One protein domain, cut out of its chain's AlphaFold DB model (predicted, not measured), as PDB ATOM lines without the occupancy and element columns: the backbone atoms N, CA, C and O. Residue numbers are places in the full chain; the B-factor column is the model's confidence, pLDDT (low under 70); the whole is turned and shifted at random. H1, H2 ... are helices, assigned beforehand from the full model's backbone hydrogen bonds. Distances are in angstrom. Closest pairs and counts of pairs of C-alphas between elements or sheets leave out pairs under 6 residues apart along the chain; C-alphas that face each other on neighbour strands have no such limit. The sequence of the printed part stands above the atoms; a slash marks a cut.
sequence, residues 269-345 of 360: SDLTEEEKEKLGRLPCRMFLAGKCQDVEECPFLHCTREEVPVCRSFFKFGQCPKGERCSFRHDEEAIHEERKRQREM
ATOM      1  N   SER A 269     244.571 192.842 190.099       86.81
ATOM      2  CA  SER A 269     245.310 193.818 190.918       86.81
ATOM      3  C   SER A 269     246.652 194.266 190.333       86.81
ATOM      4  O   SER A 269     247.036 195.419 190.512       86.81
ATOM      5  N   ASP A 270     247.343 193.382 189.614       86.50
ATOM      6  CA  ASP A 270     248.742 193.577 189.212       86.50
ATOM      7  C   ASP A 270     248.877 194.232 187.827       86.50
ATOM      8  O   ASP A 270     249.983 194.421 187.322       86.50
ATOM      9  N   LEU A 271     247.747 194.544 187.188       87.62
ATOM     10  CA  LEU A 271     247.679 194.987 185.801       87.62
ATOM     11  C   LEU A 271     247.352 196.471 185.679       87.62
ATOM     12  O   LEU A 271     246.560 197.031 186.441       87.62
ATOM     13  N   THR A 272     247.895 197.084 184.633       92.62
ATOM     14  CA  THR A 272     247.499 198.430 184.212       92.62
ATOM     15  C   THR A 272     246.055 198.444 183.692       92.62
ATOM     16  O   THR A 272     245.515 197.417 183.274       92.62
ATOM     17  N   GLU A 273     245.406 199.612 183.680       91.00
ATOM     18  CA  GLU A 273     244.024 199.734 183.179       91.00
ATOM     19  C   GLU A 273     243.882 199.309 181.706       91.00
ATOM     20  O   GLU A 273     242.913 198.640 181.344       91.00
ATOM     21  N   GLU A 274     244.881 199.601 180.868       91.69
ATOM     22  CA  GLU A 274     244.902 199.162 179.466       91.69
ATOM     23  C   GLU A 274     244.959 197.627 179.350       91.69
ATOM     24  O   GLU A 274     244.264 197.012 178.533       91.69
ATOM     25  N   GLU A 275     245.752 196.974 180.202       90.31
ATOM     26  CA  GLU A 275     245.849 195.515 180.242       90.31
ATOM     27  C   GLU A 275     244.568 194.868 180.766       90.31
ATOM     28  O   GLU A 275     244.128 193.865 180.198       90.31
ATOM     29  N   LYS A 276     243.934 195.457 181.789       90.50
ATOM     30  CA  LYS A 276     242.626 195.017 182.297       90.50
ATOM     31  C   LYS A 276     241.564 195.076 181.203       90.50
ATOM     32  O   LYS A 276     240.832 194.106 181.018       90.50
ATOM     33  N   GLU A 277     241.503 196.164 180.435       90.81
ATOM     34  CA  GLU A 277     240.550 196.297 179.328       90.81
ATOM     35  C   GLU A 277     240.810 195.254 178.229       90.81
ATOM     36  O   GLU A 277     239.885 194.643 177.683       90.81
ATOM     37  N   LYS A 278     242.083 195.017 177.898       89.06
ATOM     38  CA  LYS A 278     242.472 194.065 176.856       89.06
ATOM     39  C   LYS A 278     242.201 192.617 177.261       89.06
ATOM     40  O   LYS A 278     241.651 191.861 176.455       89.06
ATOM     41  N   LEU A 279     242.598 192.219 178.468       89.25
ATOM     42  CA  LEU A 279     242.428 190.855 178.973       89.25
ATOM     43  C   LEU A 279     240.974 190.569 179.354       89.25
ATOM     44  O   LEU A 279     240.488 189.477 179.058       89.25
ATOM     45  N   GLY A 280     240.240 191.565 179.853       90.12
ATOM     46  CA  GLY A 280     238.814 191.466 180.171       90.12
ATOM     47  C   GLY A 280     237.909 191.225 178.957       90.12
ATOM     48  O   GLY A 280     236.733 190.921 179.115       90.12
ATOM     49  N   ARG A 281     238.440 191.313 177.729       87.19
ATOM     50  CA  ARG A 281     237.747 190.932 176.482       87.19
ATOM     51  C   ARG A 281     238.016 189.492 176.047       87.19
ATOM     52  O   ARG A 281     237.411 189.018 175.085       87.19
ATOM     53  N   LEU A 282     238.967 188.812 176.682       90.31
ATOM     54  CA  LEU A 282     239.364 187.452 176.345       90.31
ATOM     55  C   LEU A 282     238.670 186.471 177.301       90.31
ATOM     56  O   LEU A 282     238.885 186.576 178.508       90.31
ATOM     57  N   PRO A 283     237.899 185.491 176.797       91.19
ATOM     58  CA  PRO A 283     237.294 184.460 177.631       91.19
ATOM     59  C   PRO A 283     238.337 183.702 178.456       91.19
ATOM     60  O   PRO A 283     239.351 183.218 177.935       91.19
ATOM     61  N   CYS A 284     238.071 183.565 179.750       90.81
ATOM     62  CA  CYS A 284     238.889 182.796 180.668       90.81
ATOM     63  C   CYS A 284     238.745 181.303 180.363       90.81
ATOM     64  O   CYS A 284     237.760 180.658 180.721       90.81
ATOM     65  N   ARG A 285     239.771 180.719 179.741       88.25
ATOM     66  CA  ARG A 285     239.777 179.290 179.400       88.25
ATOM     67  C   ARG A 285     239.625 178.382 180.627       88.25
ATOM     68  O   ARG A 285     239.004 177.334 180.516       88.25
ATOM     69  N   MET A 286     240.185 178.778 181.771       89.56
ATOM     70  CA  MET A 286     240.090 178.000 183.011       89.56
ATOM     71  C   MET A 286     238.678 178.029 183.590       89.56
ATOM     72  O   MET A 286     238.211 177.011 184.080       89.56
ATOM     73  N   PHE A 287     237.985 179.165 183.492       91.38
ATOM     74  CA  PHE A 287     236.613 179.303 183.977       91.38
ATOM     75  C   PHE A 287     235.644 178.514 183.102       91.38
ATOM     76  O   PHE A 287     234.867 177.723 183.619       91.38
ATOM     77  N   LEU A 288     235.788 178.614 181.775       88.75
ATOM     78  CA  LEU A 288     235.032 177.790 180.825       88.75
ATOM     79  C   LEU A 288     235.270 176.281 181.013       88.75
ATOM     80  O   LEU A 288     234.440 175.478 180.605       88.75
ATOM     81  N   ALA A 289     236.402 175.894 181.606       87.56
ATOM     82  CA  ALA A 289     236.720 174.512 181.955       87.56
ATOM     83  C   ALA A 289     236.317 174.129 183.396       87.56
ATOM     84  O   ALA A 289     236.605 173.008 183.807       87.56
ATOM     85  N   GLY A 290     235.722 175.043 184.173       89.12
ATOM     86  CA  GLY A 290     235.332 174.825 185.573       89.12
ATOM     87  C   GLY A 290     236.495 174.763 186.573       89.12
ATOM     88  O   GLY A 290     236.327 174.255 187.674       89.12
ATOM     89  N   LYS A 291     237.688 175.243 186.201       90.50
ATOM     90  CA  LYS A 291     238.943 175.106 186.970       90.50
ATOM     91  C   LYS A 291     239.575 176.444 187.379       90.50
ATOM     92  O   LYS A 291     240.739 176.478 187.769       90.50
ATOM     93  N   CYS A 292     238.874 177.567 187.215       89.81
ATOM     94  CA  CYS A 292     239.397 178.872 187.633       89.81
ATOM     95  C   CYS A 292     239.216 179.052 189.142       89.81
ATOM     96  O   CYS A 292     238.096 178.947 189.627       89.81
ATOM     97  N   GLN A 293     240.300 179.352 189.856       87.81
ATOM     98  CA  GLN A 293     240.268 179.620 191.299       87.81
ATOM     99  C   GLN A 293     240.158 181.123 191.615       87.81
ATOM    100  O   GLN A 293     239.720 181.498 192.697       87.81
ATOM    101  N   ASP A 294     240.484 181.989 190.651       84.62
ATOM    102  CA  ASP A 294     240.509 183.444 190.825       84.62
ATOM    103  C   ASP A 294     239.164 184.068 190.419       84.62
ATOM    104  O   ASP A 294     239.067 184.697 189.373       84.62
ATOM    105  N   VAL A 295     238.086 183.861 191.178       77.94
ATOM    106  CA  VAL A 295     236.738 184.295 190.740       77.94
ATOM    107  C   VAL A 295     236.666 185.807 190.474       77.94
ATOM    108  O   VAL A 295     236.165 186.208 189.423       77.94
ATOM    109  N   GLU A 296     237.216 186.623 191.376       83.94
ATOM    110  CA  GLU A 296     237.168 188.095 191.297       83.94
ATOM    111  C   GLU A 296     238.464 188.715 190.748       83.94
ATOM    112  O   GLU A 296     238.432 189.707 190.018       83.94
ATOM    113  N   GLU A 297     239.602 188.082 191.034       89.56
ATOM    114  CA  GLU A 297     240.933 188.555 190.637       89.56
ATOM    115  C   GLU A 297     241.394 188.028 189.272       89.56
ATOM    116  O   GLU A 297     242.504 188.327 188.827       89.56
ATOM    117  N   CYS A 298     240.568 187.255 188.561       90.50
ATOM    118  CA  CYS A 298     240.905 186.831 187.209       90.50
ATOM    119  C   CYS A 298     240.893 188.039 186.257       90.50
ATOM    120  O   CYS A 298     239.877 188.726 186.129       90.50
ATOM    121  N   PRO A 299     241.978 188.280 185.500       92.12
ATOM    122  CA  PRO A 299     242.014 189.379 184.539       92.12
ATOM    123  C   PRO A 299     241.268 189.068 183.232       92.12
ATOM    124  O   PRO A 299     241.178 189.923 182.357       92.12
ATOM    125  N   PHE A 300     240.771 187.840 183.069       92.00
ATOM    126  CA  PHE A 300     240.072 187.365 181.874       92.00
ATOM    127  C   PHE A 300     238.557 187.322 182.104       92.00
ATOM    128  O   PHE A 300     238.097 187.160 183.230       92.00
ATOM    129  N   LEU A 301     237.779 187.377 181.024       91.06
ATOM    130  CA  LEU A 301     236.317 187.363 181.083       91.06
ATOM    131  C   LEU A 301     235.776 186.024 181.607       91.06
ATOM    132  O   LEU A 301     235.997 184.978 180.991       91.06
ATOM    133  N   HIS A 302     235.039 186.058 182.714       92.19
ATOM    134  CA  HIS A 302     234.196 184.954 183.174       92.19
ATOM    135  C   HIS A 302     232.815 185.103 182.540       92.19
ATOM    136  O   HIS A 302     232.124 186.083 182.793       92.19
ATOM    137  N   CYS A 303     232.451 184.163 181.674       88.06
ATOM    138  CA  CYS A 303     231.174 184.146 180.971       88.06
ATOM    139  C   CYS A 303     230.780 182.696 180.672       88.06
ATOM    140  O   CYS A 303     231.638 181.802 180.699       88.06
ATOM    141  N   THR A 304     229.505 182.449 180.381       88.50
ATOM    142  CA  THR A 304     229.060 181.135 179.900       88.50
ATOM    143  C   THR A 304     229.528 180.898 178.466       88.50
ATOM    144  O   THR A 304     230.044 181.801 177.799       88.50
ATOM    145  N   ARG A 305     229.391 179.662 177.968       84.94
ATOM    146  CA  ARG A 305     229.836 179.313 176.614       84.94
ATOM    147  C   ARG A 305     229.068 180.093 175.548       84.94
ATOM    148  O   ARG A 305     229.653 180.416 174.521       84.94
ATOM    149  N   GLU A 306     227.812 180.417 175.810       85.88
ATOM    150  CA  GLU A 306     226.916 181.162 174.928       85.88
ATOM    151  C   GLU A 306     227.324 182.640 174.857       85.88
ATOM    152  O   GLU A 306     227.279 183.258 173.796       85.88
ATOM    153  N   GLU A 307     227.817 183.190 175.963       85.94
ATOM    154  CA  GLU A 307     228.265 184.582 176.076       85.94
ATOM    155  C   GLU A 307     229.658 184.826 175.470       85.94
ATOM    156  O   GLU A 307     230.069 185.975 175.270       85.94
ATOM    157  N   VAL A 308     230.400 183.757 175.156       88.81
ATOM    158  CA  VAL A 308     231.713 183.850 174.511       88.81
ATOM    159  C   VAL A 308     231.577 184.540 173.143       88.81
ATOM    160  O   VAL A 308     230.846 184.052 172.283       88.81
ATOM    161  N   PRO A 309     232.340 185.614 172.861       86.88
ATOM    162  CA  PRO A 309     232.278 186.283 171.565       86.88
ATOM    163  C   PRO A 309     232.654 185.368 170.393       86.88
ATOM    164  O   PRO A 309     233.480 184.456 170.523       86.88
ATOM    165  N   VAL A 310     232.121 185.672 169.206       91.81
ATOM    166  CA  VAL A 310     232.547 185.008 167.968       91.81
ATOM    167  C   VAL A 310     234.029 185.280 167.695       91.81
ATOM    168  O   VAL A 310     234.557 186.376 167.919       91.81
ATOM    169  N   CYS A 311     234.744 184.277 167.192       91.94
ATOM    170  CA  CYS A 311     236.137 184.450 166.811       91.94
ATOM    171  C   CYS A 311     236.245 185.415 165.630       91.94
ATOM    172  O   CYS A 311     235.772 185.120 164.536       91.94
ATOM    173  N   ARG A 312     236.967 186.526 165.806       89.44
ATOM    174  CA  ARG A 312     237.173 187.525 164.743       89.44
ATOM    175  C   ARG A 312     237.802 186.946 163.472       89.44
ATOM    176  O   ARG A 312     237.408 187.329 162.374       89.44
ATOM    177  N   SER A 313     238.776 186.042 163.603       89.25
ATOM    178  CA  SER A 313     239.432 185.409 162.447       89.25
ATOM    179  C   SER A 313     238.468 184.507 161.686       89.25
ATOM    180  O   SER A 313     238.381 184.606 160.468       89.25
ATOM    181  N   PHE A 314     237.698 183.690 162.407       90.88
ATOM    182  CA  PHE A 314     236.701 182.818 161.798       90.88
ATOM    183  C   PHE A 314     235.564 183.622 161.158       90.88
ATOM    184  O   PHE A 314     235.228 183.400 160.002       90.88
ATOM    185  N   PHE A 315     235.055 184.635 161.858       90.62
ATOM    186  CA  PHE A 315     234.019 185.532 161.355       90.62
ATOM    187  C   PHE A 315     234.428 186.249 160.060       90.62
ATOM    188  O   PHE A 315     233.620 186.377 159.143       90.62
ATOM    189  N   LYS A 316     235.682 186.718 159.971       88.94
ATOM    190  CA  LYS A 316     236.173 187.498 158.825       88.94
ATOM    191  C   LYS A 316     236.644 186.640 157.650       88.94
ATOM    192  O   LYS A 316     236.462 187.045 156.508       88.94
ATOM    193  N   PHE A 317     237.292 185.508 157.920       88.38
ATOM    194  CA  PHE A 317     237.987 184.717 156.898       88.38
ATOM    195  C   PHE A 317     237.398 183.316 156.696       88.38
ATOM    196  O   PHE A 317     237.887 182.580 155.848       88.38
ATOM    197  N   GLY A 318     236.405 182.908 157.492       87.94
ATOM    198  CA  GLY A 318     235.856 181.547 157.485       87.94
ATOM    199  C   GLY A 318     236.813 180.479 158.028       87.94
ATOM    200  O   GLY A 318     236.460 179.308 158.084       87.94
ATOM    201  N   GLN A 319     238.025 180.858 158.446       89.94
ATOM    202  CA  GLN A 319     239.036 179.942 158.965       89.94
ATOM    203  C   GLN A 319     239.768 180.560 160.159       89.94
ATOM    204  O   GLN A 319     240.080 181.752 160.190       89.94
ATOM    205  N   CYS A 320     240.070 179.728 161.157       90.94
ATOM    206  CA  CYS A 320     240.853 180.115 162.323       90.94
ATOM    207  C   CYS A 320     242.082 179.202 162.453       90.94
ATOM    208  O   CYS A 320     241.912 177.987 162.556       90.94
ATOM    209  N   PRO A 321     243.313 179.743 162.541       86.38
ATOM    210  CA  PRO A 321     244.531 178.934 162.681       86.38
ATOM    211  C   PRO A 321     244.581 178.151 164.003       86.38
ATOM    212  O   PRO A 321     245.372 177.224 164.151       86.38
ATOM    213  N   LYS A 322     243.743 178.524 164.980       84.94
ATOM    214  CA  LYS A 322     243.613 177.810 166.255       84.94
ATOM    215  C   LYS A 322     242.656 176.614 166.177       84.94
ATOM    216  O   LYS A 322     242.686 175.790 167.089       84.94
ATOM    217  N   GLY A 323     241.847 176.506 165.118       85.81
ATOM    218  CA  GLY A 323     240.849 175.446 164.949       85.81
ATOM    219  C   GLY A 323     239.942 175.308 166.174       85.81
ATOM    220  O   GLY A 323     239.554 176.304 166.783       85.81
ATOM    221  N   GLU A 324     239.680 174.069 166.582       83.19
ATOM    222  CA  GLU A 324     238.871 173.716 167.762       83.19
ATOM    223  C   GLU A 324     239.496 174.144 169.099       83.19
ATOM    224  O   GLU A 324     238.807 174.259 170.108       83.19
ATOM    225  N   ARG A 325     240.801 174.452 169.126       82.50
ATOM    226  CA  ARG A 325     241.492 174.946 170.335       82.50
ATOM    227  C   ARG A 325     241.283 176.444 170.573       82.50
ATOM    228  O   ARG A 325     241.905 177.016 171.470       82.50
ATOM    229  N   CYS A 326     240.479 177.111 169.748       86.62
ATOM    230  CA  CYS A 326     240.141 178.516 169.919       86.62
ATOM    231  C   CYS A 326     239.217 178.708 171.134       86.62
ATOM    232  O   CYS A 326     238.213 178.019 171.269       86.62
ATOM    233  N   SER A 327     239.522 179.680 172.001       85.69
ATOM    234  CA  SER A 327     238.659 180.025 173.146       85.69
ATOM    235  C   SER A 327     237.400 180.816 172.761       85.69
ATOM    236  O   SER A 327     236.618 181.145 173.642       85.69
ATOM    237  N   PHE A 328     237.234 181.165 171.482       89.56
ATOM    238  CA  PHE A 328     236.108 181.939 170.951       89.56
ATOM    239  C   PHE A 328     235.160 181.043 170.146       89.56
ATOM    240  O   PHE A 328     235.578 179.994 169.654       89.56
ATOM    241  N   ARG A 329     233.906 181.475 169.969       91.94
ATOM    242  CA  ARG A 329     232.876 180.714 169.242       91.94
ATOM    243  C   ARG A 329     233.115 180.709 167.729       91.94
ATOM    244  O   ARG A 329     233.497 181.732 167.158       91.94
ATOM    245  N   HIS A 330     232.897 179.556 167.094       92.56
ATOM    246  CA  HIS A 330     232.964 179.342 165.636       92.56
ATOM    247  C   HIS A 330     231.631 178.829 165.059       92.56
ATOM    248  O   HIS A 330     231.575 178.454 163.894       92.56
ATOM    249  N   ASP A 331     230.570 178.761 165.857       90.00
ATOM    250  CA  ASP A 331     229.261 178.295 165.403       90.00
ATOM    251  C   ASP A 331     228.499 179.369 164.604       90.00
ATOM    252  O   ASP A 331     228.782 180.570 164.680       90.00
ATOM    253  N   GLU A 332     227.543 178.912 163.793       87.12
ATOM    254  CA  GLU A 332     226.770 179.762 162.883       87.12
ATOM    255  C   GLU A 332     225.869 180.753 163.624       87.12
ATOM    256  O   GLU A 332     225.695 181.885 163.166       87.12
ATOM    257  N   GLU A 333     225.356 180.366 164.792       87.88
ATOM    258  CA  GLU A 333     224.545 181.226 165.654       87.88
ATOM    259  C   GLU A 333     225.350 182.447 166.112       87.88
ATOM    260  O   GLU A 333     224.923 183.581 165.890       87.88
ATOM    261  N   ALA A 334     226.571 182.245 166.622       86.56
ATOM    262  CA  ALA A 334     227.463 183.335 167.017       86.56
ATOM    263  C   ALA A 334     227.828 184.260 165.842       86.56
ATOM    264  O   ALA A 334     227.972 185.476 166.009       86.56
ATOM    265  N   ILE A 335     227.973 183.709 164.631       88.31
ATOM    266  CA  ILE A 335     228.203 184.508 163.419       88.31
ATOM    267  C   ILE A 335     226.971 185.352 163.086       88.31
ATOM    268  O   ILE A 335     227.107 186.532 162.753       88.31
ATOM    269  N   HIS A 336     225.779 184.760 163.139       87.88
ATOM    270  CA  HIS A 336     224.532 185.454 162.847       87.88
ATOM    271  C   HIS A 336     224.279 186.589 163.849       87.88
ATOM    272  O   HIS A 336     223.985 187.716 163.441       87.88
ATOM    273  N   GLU A 337     224.477 186.322 165.140       87.19
ATOM    274  CA  GLU A 337     224.383 187.315 166.210       87.19
ATOM    275  C   GLU A 337     225.338 188.492 165.994       87.19
ATOM    276  O   GLU A 337     224.921 189.648 166.072       87.19
ATOM    277  N   GLU A 338     226.601 188.234 165.648       87.56
ATOM    278  CA  GLU A 338     227.574 189.298 165.378       87.56
ATOM    279  C   GLU A 338     227.219 190.106 164.118       87.56
ATOM    280  O   GLU A 338     227.321 191.335 164.117       87.56
ATOM    281  N   ARG A 339     226.734 189.461 163.044       88.31
ATOM    282  CA  ARG A 339     226.243 190.171 161.844       88.31
ATOM    283  C   ARG A 339     225.052 191.066 162.169       88.31
ATOM    284  O   ARG A 339     224.968 192.172 161.636       88.31
ATOM    285  N   LYS A 340     224.139 190.598 163.022       88.06
ATOM    286  CA  LYS A 340     222.989 191.375 163.493       88.06
ATOM    287  C   LYS A 340     223.453 192.590 164.303       88.06
ATOM    288  O   LYS A 340     223.084 193.708 163.957       88.06
ATOM    289  N   ARG A 341     224.369 192.400 165.260       84.88
ATOM    290  CA  ARG A 341     224.982 193.493 166.040       84.88
ATOM    291  C   ARG A 341     225.660 194.543 165.154       84.88
ATOM    292  O   ARG A 341     225.481 195.736 165.379       84.88
ATOM    293  N   GLN A 342     226.392 194.129 164.115       82.81
ATOM    294  CA  GLN A 342     227.031 195.061 163.173       82.81
ATOM    295  C   GLN A 342     226.030 195.872 162.340       82.81
ATOM    296  O   GLN A 342     226.337 197.001 161.964       82.81
ATOM    297  N   ARG A 343     224.843 195.323 162.052       84.19
ATOM    298  CA  ARG A 343     223.765 196.033 161.340       84.19
ATOM    299  C   ARG A 343     223.019 197.015 162.240       84.19
ATOM    300  O   ARG A 343     222.569 198.049 161.761       84.19
ATOM    301  N   GLU A 344     222.888 196.684 163.521       80.62
ATOM    302  CA  GLU A 344     222.158 197.478 164.515       80.62
ATOM    303  C   GLU A 344     223.007 198.606 165.129       80.62
ATOM    304  O   GLU A 344     222.456 199.514 165.751       80.62
ATOM    305  N   MET A 345     224.334 198.609 164.934       71.56
ATOM    306  CA  MET A 345     225.179 199.729 165.360       71.56
ATOM    307  C   MET A 345     224.895 200.996 164.527       71.56
ATOM    308  O   MET A 345     225.134 201.000 163.315       71.56
TER     309      MET A 345
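Overview. This is residues 269 to 345 of the 360 residues of the protein "Zinc finger C-x8-C-x5-C-x3-H type (And similar), putative" of Angomonas deanei (UniProt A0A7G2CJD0). There is little regular structure: two small lobes of loops and short helices, one with H1, H2 and the loop of residues 289 to 302, the other with H3, H4 and the loop of residues 318 to 331. Residues 340 to 345 stick out at the end of H4. The printed part has 77 residues, with four named helices, H1 to H4, holding 30, and no named strand: all helix. It is only just compact, close to loose, with a radius of gyration of the C-alphas of 13.7 A and spans of 36 by 27 by 21 A.

Along the chain. H1, residues 273 to 279, begins at C-alpha 273 (244.024, 199.734, 183.179). H2 is residues 285 to 288 and H3 residues 312 to 317. H4, residues 332 to 344, is 18.4 A long and ends at C-alpha 344 (222.158, 197.478, 164.515).

Arrangement. H1 and H2 are apart, as are H2 and H3. H3 and H4 are close but not clearly touching, about perpendicular at 85 degrees; their closest C-alphas, of Phe 315 and Ile 335, are 6.3 A apart. In H1, H3 and H4 every O i to N i+4 pair is within hydrogen-bond range; H2 is too short for one.

Size, cuts and confidence. The farthest C-alphas, of Gln 293 and Arg 343, are 37.9 A apart. The printed part has no cut. The links H2 to H3 and H3 to H4 are long. No printed residue is under 70 in pLDDT.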